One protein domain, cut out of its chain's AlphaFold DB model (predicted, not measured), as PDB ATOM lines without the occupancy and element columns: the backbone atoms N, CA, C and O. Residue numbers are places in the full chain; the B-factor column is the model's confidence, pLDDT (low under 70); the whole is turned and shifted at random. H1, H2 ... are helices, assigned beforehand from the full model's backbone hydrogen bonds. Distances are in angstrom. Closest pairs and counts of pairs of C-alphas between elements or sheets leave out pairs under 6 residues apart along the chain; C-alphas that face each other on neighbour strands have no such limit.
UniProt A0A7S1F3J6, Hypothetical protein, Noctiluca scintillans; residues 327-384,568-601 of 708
ATOM      1  N   ASN A 327     155.704 208.866 124.507       81.50
ATOM      2  CA  ASN A 327     156.993 208.511 125.098       81.50
ATOM      3  C   ASN A 327     158.111 208.366 124.051       81.50
ATOM      4  O   ASN A 327     159.240 208.768 124.330       81.50
ATOM      5  N   MET A 328     157.817 207.858 122.847       80.81
ATOM      6  CA  MET A 328     158.779 207.848 121.736       80.81
ATOM      7  C   MET A 328     159.110 209.272 121.284       80.81
ATOM      8  O   MET A 328     160.271 209.659 121.363       80.81
ATOM      9  N   ARG A 329     158.101 210.104 120.981       84.56
ATOM     10  CA  ARG A 329     158.311 211.524 120.631       84.56
ATOM     11  C   ARG A 329     159.049 212.313 121.717       84.56
ATOM     12  O   ARG A 329     159.830 213.205 121.405       84.56
ATOM     13  N   ARG A 330     158.873 211.962 122.996       83.44
ATOM     14  CA  ARG A 330     159.624 212.552 124.117       83.44
ATOM     15  C   ARG A 330     161.096 212.115 124.161       83.44
ATOM     16  O   ARG A 330     161.935 212.936 124.521       83.44
ATOM     17  N   LYS A 331     161.416 210.869 123.784       85.88
ATOM     18  CA  LYS A 331     162.801 210.380 123.628       85.88
ATOM     19  C   LYS A 331     163.481 210.971 122.391       85.88
ATOM     20  O   LYS A 331     164.617 211.415 122.483       85.88
ATOM     21  N   GLU A 332     162.775 211.040 121.267       88.25
ATOM     22  CA  GLU A 332     163.247 211.705 120.046       88.25
ATOM     23  C   GLU A 332     163.556 213.182 120.337       88.25
ATOM     24  O   GLU A 332     164.647 213.663 120.038       88.25
ATOM     25  N   ALA A 333     162.655 213.886 121.032       81.44
ATOM     26  CA  ALA A 333     162.877 215.266 121.459       81.44
ATOM     27  C   ALA A 333     164.049 215.426 122.449       81.44
ATOM     28  O   ALA A 333     164.752 216.434 122.378       81.44
ATOM     29  N   SER A 334     164.303 214.467 123.353       83.56
ATOM     30  CA  SER A 334     165.475 214.542 124.243       83.56
ATOM     31  C   SER A 334     166.784 214.282 123.494       83.56
ATOM     32  O   SER A 334     167.738 215.024 123.701       83.56
ATOM     33  N   GLN A 335     166.812 213.326 122.562       87.88
ATOM     34  CA  GLN A 335     167.967 213.074 121.692       87.88
ATOM     35  C   GLN A 335     168.265 214.268 120.776       87.88
ATOM     36  O   GLN A 335     169.419 214.678 120.651       87.88
ATOM     37  N   HIS A 336     167.236 214.888 120.190       84.94
ATOM     38  CA  HIS A 336     167.388 216.134 119.435       84.94
ATOM     39  C   HIS A 336     167.890 217.287 120.316       84.94
ATOM     40  O   HIS A 336     168.733 218.056 119.864       84.94
ATOM     41  N   LYS A 337     167.432 217.397 121.571       86.81
ATOM     42  CA  LYS A 337     167.927 218.403 122.523       86.81
ATOM     43  C   LYS A 337     169.401 218.183 122.877       86.81
ATOM     44  O   LYS A 337     170.167 219.137 122.849       86.81
ATOM     45  N   GLU A 338     169.798 216.956 123.211       87.69
ATOM     46  CA  GLU A 338     171.190 216.614 123.540       87.69
ATOM     47  C   GLU A 338     172.115 216.863 122.348       87.69
ATOM     48  O   GLU A 338     173.140 217.526 122.496       87.69
ATOM     49  N   LYS A 339     171.707 216.437 121.145       88.88
ATOM     50  CA  LYS A 339     172.444 216.723 119.913       88.88
ATOM     51  C   LYS A 339     172.567 218.229 119.650       88.88
ATOM     52  O   LYS A 339     173.665 218.695 119.369       88.88
ATOM     53  N   PHE A 340     171.479 218.992 119.775       83.19
ATOM     54  CA  PHE A 340     171.489 220.443 119.562       83.19
ATOM     55  C   PHE A 340     172.373 221.181 120.578       83.19
ATOM     56  O   PHE A 340     173.050 222.135 120.211       83.19
ATOM     57  N   LEU A 341     172.415 220.730 121.838       83.75
ATOM     58  CA  LEU A 341     173.320 221.279 122.853       83.75
ATOM     59  C   LEU A 341     174.791 220.981 122.529       83.75
ATOM     60  O   LEU A 341     175.612 221.888 122.605       83.75
ATOM     61  N   LEU A 342     175.115 219.759 122.092       86.31
ATOM     62  CA  LEU A 342     176.466 219.399 121.644       86.31
ATOM     63  C   LEU A 342     176.892 220.185 120.390       86.31
ATOM     64  O   LEU A 342     178.039 220.620 120.295       86.31
ATOM     65  N   GLU A 343     175.975 220.414 119.447       85.12
ATOM     66  CA  GLU A 343     176.218 221.276 118.283       85.12
ATOM     67  C   GLU A 343     176.427 222.746 118.710       85.12
ATOM     68  O   GLU A 343     177.333 223.397 118.187       85.12
ATOM     69  N   LEU A 344     175.701 223.247 119.722       79.38
ATOM     70  CA  LEU A 344     175.916 224.577 120.316       79.38
ATOM     71  C   LEU A 344     177.278 224.722 121.009       79.38
ATOM     72  O   LEU A 344     177.958 225.726 120.800       79.38
ATOM     73  N   ASP A 345     177.685 223.742 121.817       82.88
ATOM     74  CA  ASP A 345     178.979 223.762 122.513       82.88
ATOM     75  C   ASP A 345     180.162 223.609 121.543       82.88
ATOM     76  O   ASP A 345     181.262 224.084 121.827       82.88
ATOM     77  N   SER A 346     179.937 223.011 120.365       86.19
ATOM     78  CA  SER A 346     180.926 222.947 119.279       86.19
ATOM     79  C   SER A 346     181.075 224.251 118.477       86.19
ATOM     80  O   SER A 346     182.023 224.391 117.697       86.19
ATOM     81  N   ALA A 347     180.159 225.212 118.640       83.44
ATOM     82  CA  ALA A 347     180.184 226.464 117.896       83.44
ATOM     83  C   ALA A 347     181.345 227.371 118.341       83.44
ATOM     84  O   ALA A 347     181.670 227.479 119.525       83.44
ATOM     85  N   ALA A 348     181.950 228.087 117.387       86.00
ATOM     86  CA  ALA A 348     183.029 229.026 117.682       86.00
ATOM     87  C   ALA A 348     182.577 230.084 118.718       86.00
ATOM     88  O   ALA A 348     181.465 230.608 118.579       86.00
ATOM     89  N   PRO A 349     183.421 230.469 119.702       87.81
ATOM     90  CA  PRO A 349     183.036 231.365 120.796       87.81
ATOM     91  C   PRO A 349     182.224 232.613 120.399       87.81
ATOM     92  O   PRO A 349     181.142 232.779 120.960       87.81
ATOM     93  N   PRO A 350     182.611 233.435 119.396       88.31
ATOM     94  CA  PRO A 350     181.816 234.613 119.031       88.31
ATOM     95  C   PRO A 350     180.422 234.273 118.481       88.31
ATOM     96  O   PRO A 350     179.499 235.061 118.648       88.31
ATOM     97  N   CYS A 351     180.236 233.104 117.856       87.12
ATOM     98  CA  CYS A 351     178.918 232.652 117.394       87.12
ATOM     99  C   CYS A 351     178.049 232.180 118.564       87.12
ATOM    100  O   CYS A 351     176.860 232.491 118.611       87.12
ATOM    101  N   ARG A 352     178.641 231.458 119.524       85.94
ATOM    102  CA  ARG A 352     177.950 230.997 120.735       85.94
ATOM    103  C   ARG A 352     177.525 232.170 121.619       85.94
ATOM    104  O   ARG A 352     176.401 232.189 122.112       85.94
ATOM    105  N   ASP A 353     178.402 233.154 121.789       89.12
ATOM    106  CA  ASP A 353     178.140 234.313 122.638       89.12
ATOM    107  C   ASP A 353     177.109 235.254 121.965       89.12
ATOM    108  O   ASP A 353     176.139 235.648 122.609       89.12
ATOM    109  N   ALA A 354     177.182 235.474 120.643       91.31
ATOM    110  CA  ALA A 354     176.134 236.188 119.898       91.31
ATOM    111  C   ALA A 354     174.765 235.471 119.921       91.31
ATOM    112  O   ALA A 354     173.728 236.123 120.056       91.31
ATOM    113  N   LEU A 355     174.737 234.133 119.828       89.31
ATOM    114  CA  LEU A 355     173.502 233.350 119.956       89.31
ATOM    115  C   LEU A 355     172.916 233.443 121.373       89.31
ATOM    116  O   LEU A 355     171.702 233.565 121.529       89.31
ATOM    117  N   ARG A 356     173.766 233.418 122.405       90.62
ATOM    118  CA  ARG A 356     173.362 233.628 123.800       90.62
ATOM    119  C   ARG A 356     172.721 235.001 123.987       90.62
ATOM    120  O   ARG A 356     171.640 235.071 124.568       90.62
ATOM    121  N   ASP A 357     173.344 236.062 123.486       94.31
ATOM    122  CA  ASP A 357     172.826 237.423 123.633       94.31
ATOM    123  C   ASP A 357     171.516 237.615 122.854       94.31
ATOM    124  O   ASP A 357     170.560 238.184 123.381       94.31
ATOM    125  N   PHE A 358     171.402 237.038 121.654       94.94
ATOM    126  CA  PHE A 358     170.150 236.991 120.891       94.94
ATOM    127  C   PHE A 358     169.022 236.263 121.647       94.94
ATOM    128  O   PHE A 358     167.896 236.760 121.715       94.94
ATOM    129  N   LEU A 359     169.318 235.120 122.278       94.81
ATOM    130  CA  LEU A 359     168.357 234.398 123.120       94.81
ATOM    131  C   LEU A 359     167.965 235.198 124.372       94.81
ATOM    132  O   LEU A 359     166.792 235.199 124.743       94.81
ATOM    133  N   LEU A 360     168.902 235.916 124.999       96.25
ATOM    134  CA  LEU A 360     168.614 236.807 126.129       96.25
ATOM    135  C   LEU A 360     167.707 237.976 125.715       96.25
ATOM    136  O   LEU A 360     166.767 238.290 126.444       96.25
ATOM    137  N   VAL A 361     167.921 238.567 124.534       97.25
ATOM    138  CA  VAL A 361     167.035 239.599 123.966       97.25
ATOM    139  C   VAL A 361     165.636 239.038 123.691       97.25
ATOM    140  O   VAL A 361     164.652 239.666 124.077       97.25
ATOM    141  N   ILE A 362     165.514 237.839 123.109       96.38
ATOM    142  CA  ILE A 362     164.210 237.180 122.910       96.38
ATOM    143  C   ILE A 362     163.501 236.937 124.249       96.38
ATOM    144  O   ILE A 362     162.315 237.236 124.372       96.38
ATOM    145  N   ILE A 363     164.206 236.435 125.267       95.25
ATOM    146  CA  ILE A 363     163.631 236.202 126.600       95.25
ATOM    147  C   ILE A 363     163.179 237.525 127.236       95.25
ATOM    148  O   ILE A 363     162.070 237.593 127.764       95.25
ATOM    149  N   ALA A 364     163.981 238.589 127.141       96.56
ATOM    150  CA  ALA A 364     163.620 239.913 127.646       96.56
ATOM    151  C   ALA A 364     162.380 240.491 126.938       96.56
ATOM    152  O   ALA A 364     161.486 241.014 127.604       96.56
ATOM    153  N   LEU A 365     162.278 240.341 125.613       96.19
ATOM    154  CA  LEU A 365     161.107 240.760 124.837       96.19
ATOM    155  C   LEU A 365     159.858 239.940 125.188       96.19
ATOM    156  O   LEU A 365     158.791 240.519 125.376       96.19
ATOM    157  N   LEU A 366     159.972 238.618 125.344       93.62
ATOM    158  CA  LEU A 366     158.857 237.760 125.766       93.62
ATOM    159  C   LEU A 366     158.369 238.104 127.180       93.62
ATOM    160  O   LEU A 366     157.160 238.120 127.420       93.62
ATOM    161  N   LEU A 367     159.281 238.423 128.103       95.12
ATOM    162  CA  LEU A 367     158.934 238.903 129.443       95.12
ATOM    163  C   LEU A 367     158.255 240.277 129.390       95.12
ATOM    164  O   LEU A 367     157.209 240.448 130.008       95.12
ATOM    165  N   LEU A 368     158.781 241.228 128.611       96.12
ATOM    166  CA  LEU A 368     158.177 242.553 128.431       96.12
ATOM    167  C   LEU A 368     156.762 242.459 127.838       96.12
ATOM    168  O   LEU A 368     155.832 243.056 128.376       96.12
ATOM    169  N   VAL A 369     156.575 241.662 126.784       95.31
ATOM    170  CA  VAL A 369     155.260 241.406 126.177       95.31
ATOM    171  C   VAL A 369     154.317 240.727 127.175       95.31
ATOM    172  O   VAL A 369     153.167 241.136 127.286       95.31
ATOM    173  N   THR A 370     154.799 239.761 127.965       94.62
ATOM    174  CA  THR A 370     154.006 239.123 129.033       94.62
ATOM    175  C   THR A 370     153.569 240.133 130.098       94.62
ATOM    176  O   THR A 370     152.413 240.108 130.519       94.62
ATOM    177  N   VAL A 371     154.457 241.047 130.508       96.56
ATOM    178  CA  VAL A 371     154.149 242.107 131.482       96.56
ATOM    179  C   VAL A 371     153.112 243.082 130.922       96.56
ATOM    180  O   VAL A 371     152.108 243.347 131.582       96.56
ATOM    181  N   LEU A 372     153.308 243.578 129.698       96.44
ATOM    182  CA  LEU A 372     152.407 244.544 129.059       96.44
ATOM    183  C   LEU A 372     151.029 243.940 128.752       96.44
ATOM    184  O   LEU A 372     150.013 244.525 129.119       96.44
ATOM    185  N   MET A 373     150.974 242.750 128.143       95.69
ATOM    186  CA  MET A 373     149.710 242.061 127.853       95.69
ATOM    187  C   MET A 373     148.997 241.616 129.130       95.69
ATOM    188  O   MET A 373     147.781 241.746 129.224       95.69
ATOM    189  N   GLY A 374     149.732 241.119 130.128       95.69
ATOM    190  CA  GLY A 374     149.164 240.755 131.422       95.69
ATOM    191  C   GLY A 374     148.571 241.964 132.143       95.69
ATOM    192  O   GLY A 374     147.449 241.881 132.637       95.69
ATOM    193  N   ASN A 375     149.264 243.109 132.124       95.62
ATOM    194  CA  ASN A 375     148.722 244.361 132.648       95.62
ATOM    195  C   ASN A 375     147.453 244.782 131.897       95.62
ATOM    196  O   ASN A 375     146.433 245.014 132.535       95.62
ATOM    197  N   ALA A 376     147.480 244.804 130.561       93.81
ATOM    198  CA  ALA A 376     146.328 245.191 129.748       93.81
ATOM    199  C   ALA A 376     145.111 244.265 129.951       93.81
ATOM    200  O   ALA A 376     143.978 244.744 129.979       93.81
ATOM    201  N   VAL A 377     145.315 242.953 130.137       92.81
ATOM    202  CA  VAL A 377     144.222 242.015 130.449       92.81
ATOM    203  C   VAL A 377     143.696 242.222 131.868       92.81
ATOM    204  O   VAL A 377     142.484 242.298 132.033       92.81
ATOM    205  N   GLY A 378     144.564 242.343 132.878       92.00
ATOM    206  CA  GLY A 378     144.125 242.586 134.256       92.00
ATOM    207  C   GLY A 378     143.394 243.923 134.403       92.00
ATOM    208  O   GLY A 378     142.343 243.995 135.029       92.00
ATOM    209  N   GLU A 379     143.873 244.968 133.730       90.31
ATOM    210  CA  GLU A 379     143.154 246.236 133.597       90.31
ATOM    211  C   GLU A 379     141.809 246.059 132.899       90.31
ATOM    212  O   GLU A 379     140.809 246.512 133.436       90.31
ATOM    213  N   SER A 380     141.744 245.358 131.764       87.69
ATOM    214  CA  SER A 380     140.478 245.121 131.048       87.69
ATOM    215  C   SER A 380     139.467 244.312 131.872       87.69
ATOM    216  O   SER A 380     138.268 244.554 131.768       87.69
ATOM    217  N   PHE A 381     139.940 243.378 132.704       87.06
ATOM    218  CA  PHE A 381     139.121 242.575 133.617       87.06
ATOM    219  C   PHE A 381     138.612 243.392 134.817       87.06
ATOM    220  O   PHE A 381     137.520 243.146 135.315       87.06
ATOM    221  N   MET A 382     139.372 244.399 135.258       85.06
ATOM    222  CA  MET A 382     138.950 245.355 136.288       85.06
ATOM    223  C   MET A 382     138.112 246.520 135.729       85.06
ATOM    224  O   MET A 382     137.335 247.134 136.457       85.06
ATOM    225  N   ALA A 383     138.259 246.842 134.444       78.38
ATOM    226  CA  ALA A 383     137.656 247.994 133.779       78.38
ATOM    227  C   ALA A 383     136.287 247.675 133.165       78.38
ATOM    228  O   ALA A 383     136.021 247.999 132.003       78.38
ATOM    229  N   PHE A 384     135.400 247.074 133.961       67.38
ATOM    230  CA  PHE A 384     134.001 246.839 133.605       67.38
ATOM    231  C   PHE A 384     133.235 248.168 133.434       67.38
ATOM    232  O   PHE A 384     132.529 248.652 134.319       67.38
ATOM    233  N   ARG A 568     139.680 233.351 139.655       92.00
ATOM    234  CA  ARG A 568     141.021 233.167 139.096       92.00
ATOM    235  C   ARG A 568     141.032 232.108 137.999       92.00
ATOM    236  O   ARG A 568     141.644 232.331 136.953       92.00
ATOM    237  N   ARG A 569     140.322 230.991 138.182       92.44
ATOM    238  CA  ARG A 569     140.054 230.016 137.110       92.44
ATOM    239  C   ARG A 569     139.187 230.618 136.012       92.44
ATOM    240  O   ARG A 569     139.443 230.321 134.848       92.44
ATOM    241  N   LEU A 570     138.237 231.493 136.348       92.31
ATOM    242  CA  LEU A 570     137.425 232.225 135.374       92.31
ATOM    243  C   LEU A 570     138.312 233.079 134.457       92.31
ATOM    244  O   LEU A 570     138.284 232.904 133.239       92.31
ATOM    245  N   MET A 571     139.186 233.919 135.024       92.50
ATOM    246  CA  MET A 571     140.157 234.679 134.230       92.50
ATOM    247  C   MET A 571     141.140 233.759 133.480       92.50
ATOM    248  O   MET A 571     141.504 234.038 132.338       92.50
ATOM    249  N   GLY A 572     141.526 232.623 134.070       93.69
ATOM    250  CA  GLY A 572     142.331 231.589 133.412       93.69
ATOM    251  C   GLY A 572     141.646 230.955 132.194       93.69
ATOM    252  O   GLY A 572     142.301 230.707 131.184       93.69
ATOM    253  N   TRP A 573     140.332 230.732 132.236       93.94
ATOM    254  CA  TRP A 573     139.527 230.318 131.085       93.94
ATOM    255  C   TRP A 573     139.450 231.434 130.036       93.94
ATOM    256  O   TRP A 573     139.816 231.206 128.884       93.94
ATOM    257  N   TRP A 574     139.116 232.663 130.444       91.50
ATOM    258  CA  TRP A 574     139.045 233.832 129.557       91.50
ATOM    259  C   TRP A 574     140.362 234.099 128.810       91.50
ATOM    260  O   TRP A 574     140.341 234.490 127.638       91.50
ATOM    261  N   LEU A 575     141.499 233.846 129.465       94.38
ATOM    262  CA  LEU A 575     142.833 233.870 128.869       94.38
ATOM    263  C   LEU A 575     143.084 232.676 127.937       94.38
ATOM    264  O   LEU A 575     143.608 232.887 126.845       94.38
ATOM    265  N   ARG A 576     142.724 231.439 128.323       95.25
ATOM    266  CA  ARG A 576     142.903 230.231 127.485       95.25
ATOM    267  C   ARG A 576     142.195 230.351 126.133       95.25
ATOM    268  O   ARG A 576     142.791 229.982 125.128       95.25
ATOM    269  N   GLN A 577     140.997 230.940 126.093       91.88
ATOM    270  CA  GLN A 577     140.244 231.167 124.847       91.88
ATOM    271  C   GLN A 577     140.891 232.192 123.891       91.88
ATOM    272  O   GLN A 577     140.453 232.332 122.752       91.88
ATOM    273  N   ARG A 578     141.906 232.948 124.340       92.88
ATOM    274  CA  ARG A 578     142.506 234.066 123.582       92.88
ATOM    275  C   ARG A 578     144.017 233.939 123.379       92.88
ATOM    276  O   ARG A 578     144.541 234.469 122.404       92.88
ATOM    277  N   PHE A 579     144.727 233.249 124.274       94.00
ATOM    278  CA  PHE A 579     146.190 233.231 124.303       94.00
ATOM    279  C   PHE A 579     146.761 231.849 124.652       94.00
ATOM    280  O   PHE A 579     146.532 231.299 125.732       94.00
ATOM    281  N   TRP A 580     147.623 231.324 123.779       92.25
ATOM    282  CA  TRP A 580     148.316 230.047 123.991       92.25
ATOM    283  C   TRP A 580     149.295 230.072 125.189       92.25
ATOM    284  O   TRP A 580     149.477 229.057 125.856       92.25
ATOM    285  N   LEU A 581     149.848 231.244 125.535       91.19
ATOM    286  CA  LEU A 581     150.638 231.495 126.758       91.19
ATOM    287  C   LEU A 581     149.802 232.041 127.936       91.19
ATOM    288  O   LEU A 581     150.325 232.691 128.840       91.19
ATOM    289  N   SER A 582     148.499 231.760 127.947       94.44
ATOM    290  CA  SER A 582     147.541 232.118 129.009       94.44
ATOM    291  C   SER A 582     148.042 231.890 130.441       94.44
ATOM    292  O   SER A 582     147.771 232.710 131.310       94.44
ATOM    293  N   TRP A 583     148.809 230.826 130.695       93.69
ATOM    294  CA  TRP A 583     149.363 230.513 132.020       93.69
ATOM    295  C   TRP A 583     150.403 231.530 132.528       93.69
ATOM    296  O   TRP A 583     150.465 231.769 133.734       93.69
ATOM    297  N   LEU A 584     151.180 232.157 131.634       90.50
ATOM    298  CA  LEU A 584     152.084 233.265 131.973       90.50
ATOM    299  C   LEU A 584     151.280 234.541 132.243       90.50
ATOM    300  O   LEU A 584     151.448 235.187 133.278       90.50
ATOM    301  N   LEU A 585     150.362 234.860 131.327       95.38
ATOM    302  CA  LEU A 585     149.512 236.048 131.413       95.38
ATOM    303  C   LEU A 585     148.631 236.037 132.671       95.38
ATOM    304  O   LEU A 585     148.428 237.090 133.262       95.38
ATOM    305  N   LEU A 586     148.168 234.869 133.130       94.69
ATOM    306  CA  LEU A 586     147.317 234.720 134.315       94.69
ATOM    307  C   LEU A 586     147.988 235.214 135.603       94.69
ATOM    308  O   LEU A 586     147.314 235.789 136.455       94.69
ATOM    309  N   GLN A 587     149.299 235.009 135.761       93.38
ATOM    310  CA  GLN A 587     150.020 235.483 136.948       93.38
ATOM    311  C   GLN A 587     150.127 237.011 136.946       93.38
ATOM    312  O   GLN A 587     149.801 237.652 137.944       93.38
ATOM    313  N   GLN A 588     150.513 237.594 135.807       95.19
ATOM    314  CA  GLN A 588     150.645 239.041 135.665       95.19
ATOM    315  C   GLN A 588     149.290 239.755 135.728       95.19
ATOM    316  O   GLN A 588     149.166 240.763 136.417       95.19
ATOM    317  N   ALA A 589     148.270 239.233 135.044       94.38
ATOM    318  CA  ALA A 589     146.927 239.796 135.059       94.38
ATOM    319  C   ALA A 589     146.326 239.751 136.467       94.38
ATOM    320  O   ALA A 589     145.766 240.752 136.900       94.38
ATOM    321  N   TRP A 590     146.521 238.664 137.228       94.00
ATOM    322  CA  TRP A 590     146.065 238.608 138.622       94.00
ATOM    323  C   TRP A 590     146.791 239.627 139.502       94.00
ATOM    324  O   TRP A 590     146.137 240.397 140.199       94.00
ATOM    325  N   ALA A 591     148.122 239.716 139.401       93.31
ATOM    326  CA  ALA A 591     148.899 240.732 140.112       93.31
ATOM    327  C   ALA A 591     148.488 242.167 139.721       93.31
ATOM    328  O   ALA A 591     148.506 243.069 140.559       93.31
ATOM    329  N   ARG A 592     148.064 242.391 138.466       93.69
ATOM    330  CA  ARG A 592     147.490 243.672 138.040       93.69
ATOM    331  C   ARG A 592     146.103 243.899 138.636       93.69
ATOM    332  O   ARG A 592     145.871 245.005 139.098       93.69
ATOM    333  N   CYS A 593     145.224 242.897 138.699       91.56
ATOM    334  CA  CYS A 593     143.925 243.009 139.371       91.56
ATOM    335  C   CYS A 593     144.083 243.333 140.868       91.56
ATOM    336  O   CYS A 593     143.418 244.241 141.361       91.56
ATOM    337  N   GLU A 594     145.006 242.672 141.578       91.69
ATOM    338  CA  GLU A 594     145.348 242.976 142.982       91.69
ATOM    339  C   GLU A 594     145.867 244.418 143.145       91.69
ATOM    340  O   GLU A 594     145.414 245.171 144.008       91.69
ATOM    341  N   TRP A 595     146.776 244.855 142.267       91.62
ATOM    342  CA  TRP A 595     147.308 246.220 142.291       91.62
ATOM    343  C   TRP A 595     146.253 247.280 141.926       91.62
ATOM    344  O   TRP A 595     146.189 248.330 142.558       91.62
ATOM    345  N   VAL A 596     145.394 247.023 140.936       86.88
ATOM    346  CA  VAL A 596     144.341 247.950 140.479       86.88
ATOM    347  C   VAL A 596     143.206 248.066 141.509       86.88
ATOM    348  O   VAL A 596     142.649 249.147 141.682       86.88
ATOM    349  N   SER A 597     142.884 246.982 142.221       84.44
ATOM    350  CA  SER A 597     141.896 246.979 143.314       84.44
ATOM    351  C   SER A 597     142.453 247.453 144.663       84.44
ATOM    352  O   SER A 597     141.685 247.601 145.613       84.44
ATOM    353  N   GLN A 598     143.770 247.684 144.769       87.62
ATOM    354  CA  GLN A 598     144.480 248.026 146.012       87.62
ATOM    355  C   GLN A 598     144.259 247.014 147.157       87.62
ATOM    356  O   GLN A 598     144.416 247.338 148.336       87.62
ATOM    357  N   MET A 599     143.929 245.765 146.822       85.75
ATOM    358  CA  MET A 599     143.704 244.690 147.781       85.75
ATOM    359  C   MET A 599     144.247 243.368 147.259       85.75
ATOM    360  O   MET A 599     144.334 243.127 146.057       85.75
ATOM    361  N   LYS A 600     144.583 242.470 148.182       88.81
ATOM    362  CA  LYS A 600     144.870 241.093 147.809       88.81
ATOM    363  C   LYS A 600     143.545 240.394 147.504       88.81
ATOM    364  O   LYS A 600     142.763 240.136 148.415       88.81
ATOM    365  N   LEU A 601     143.315 240.095 146.233       86.12
ATOM    366  CA  LEU A 601     142.239 239.221 145.789       86.12
ATOM    367  C   LEU A 601     142.612 237.800 146.207       86.12
ATOM    368  O   LEU A 601     143.652 237.275 145.800       86.12
TER     369      LEU A 601
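Overview. This is residues 327 to 384 and 568 to 601 of the 708 residues of the protein "Hypothetical protein" of Noctiluca scintillans (UniProt A0A7S1F3J6). One long helix, H2, makes the longest axis, and from its first end H1 folds back as an arm, the two meeting near their ends as an open V. At the other end of H2 sits a small head of two shorter helices: H4 packs on residues 370 to 382 of H2, and H3 packs on H4. The printed part has 92 residues with four named helices, in the order H1, H2, H3, H4 along the chain, and no named strand; the class is all helix. It is only just extended, close to loose, with a radius of gyration of the C-alphas of 18.9 A, and its elongated outline spans 54 by 35 by 21 A.

Arrangement. Start at the first printed residue, with H1, residues 327 to 345, and look from there to H2, residues 349 to 382. The two are close but not clearly touching, with 2 pairs of C-alphas within 8 A. Their closest C-alphas are those of Leu 344 and Arg 352, 6.7 A apart. Their lines stand at a steep tilt of 52 degrees, and they run opposite ways. Residues 327 to 343, which belong to H1, stand free, and so do residues 356 to 366 of H2. Go on along H2 to residues 370 to 382, with which alone it touches H4, residues 582 to 597. The closest C-alphas there are those of Gly 378 and Ala 589, 4.0 A apart, among 31 pairs within 8 A. H2 and H4 stand at a steep tilt of 49 degrees and run the same way. H4 also touches H3, residues 568 to 576, where the closest C-alphas are those of Leu 575 and Ser 582, 5.0 A apart. H3 and H4 run opposite ways at a steep tilt of 49 degrees. H2 and H3 are close but not clearly touching: the C-alphas of Phe 381 and Met 571, their closest, are 8.0 A apart. H1 is apart from H3 and from H4. In H1, H2 and H3 every backbone O i to N i+4 pair is within hydrogen-bond range, and in H4 10 of 12 are.

Along the chain. Find C-alpha 327 at (156.993, 208.511, 125.098); from there H1 runs 19 residues to Asp 345, 26.9 A from first to last C-alpha. With 3 residues between them, H2 follows H1: find C-alpha 349 at (183.036, 231.365, 120.796), where H2 begins. H2 is the longest helix, with 34 residues, and covers 48.8 A to C-alpha 382 at (138.950, 245.355, 136.288). After the cut, look for H3 from Arg 568 to Arg 576, 9 residues and 12.1 A long. H4 follows from Ser 582 to Ser 597, 16 residues over 21.4 A, and ends at C-alpha 597 at (141.896, 246.979, 143.314).

Size, cuts and confidence. The two C-alphas farthest apart are those of Ser 346 and Phe 384, at 54.6 A. Without the stretches that stand free, the body has 64 residues and spans 54 by 25 by 16 A. Look for the cut after Phe 384: residues 385 to 567 are not printed, and C-alphas 384 and 568 are 16.3 A apart across it. The link from H2 to H3 runs across this cut. Of the links that are printed whole, H1 to H2 and H3 to H4 are both tight, with 3 and 5 residues between the helices. The B-factor column holds the model's confidence: the mean pLDDT of the printed part is 90.1, and residue 384 is the one residue under 70.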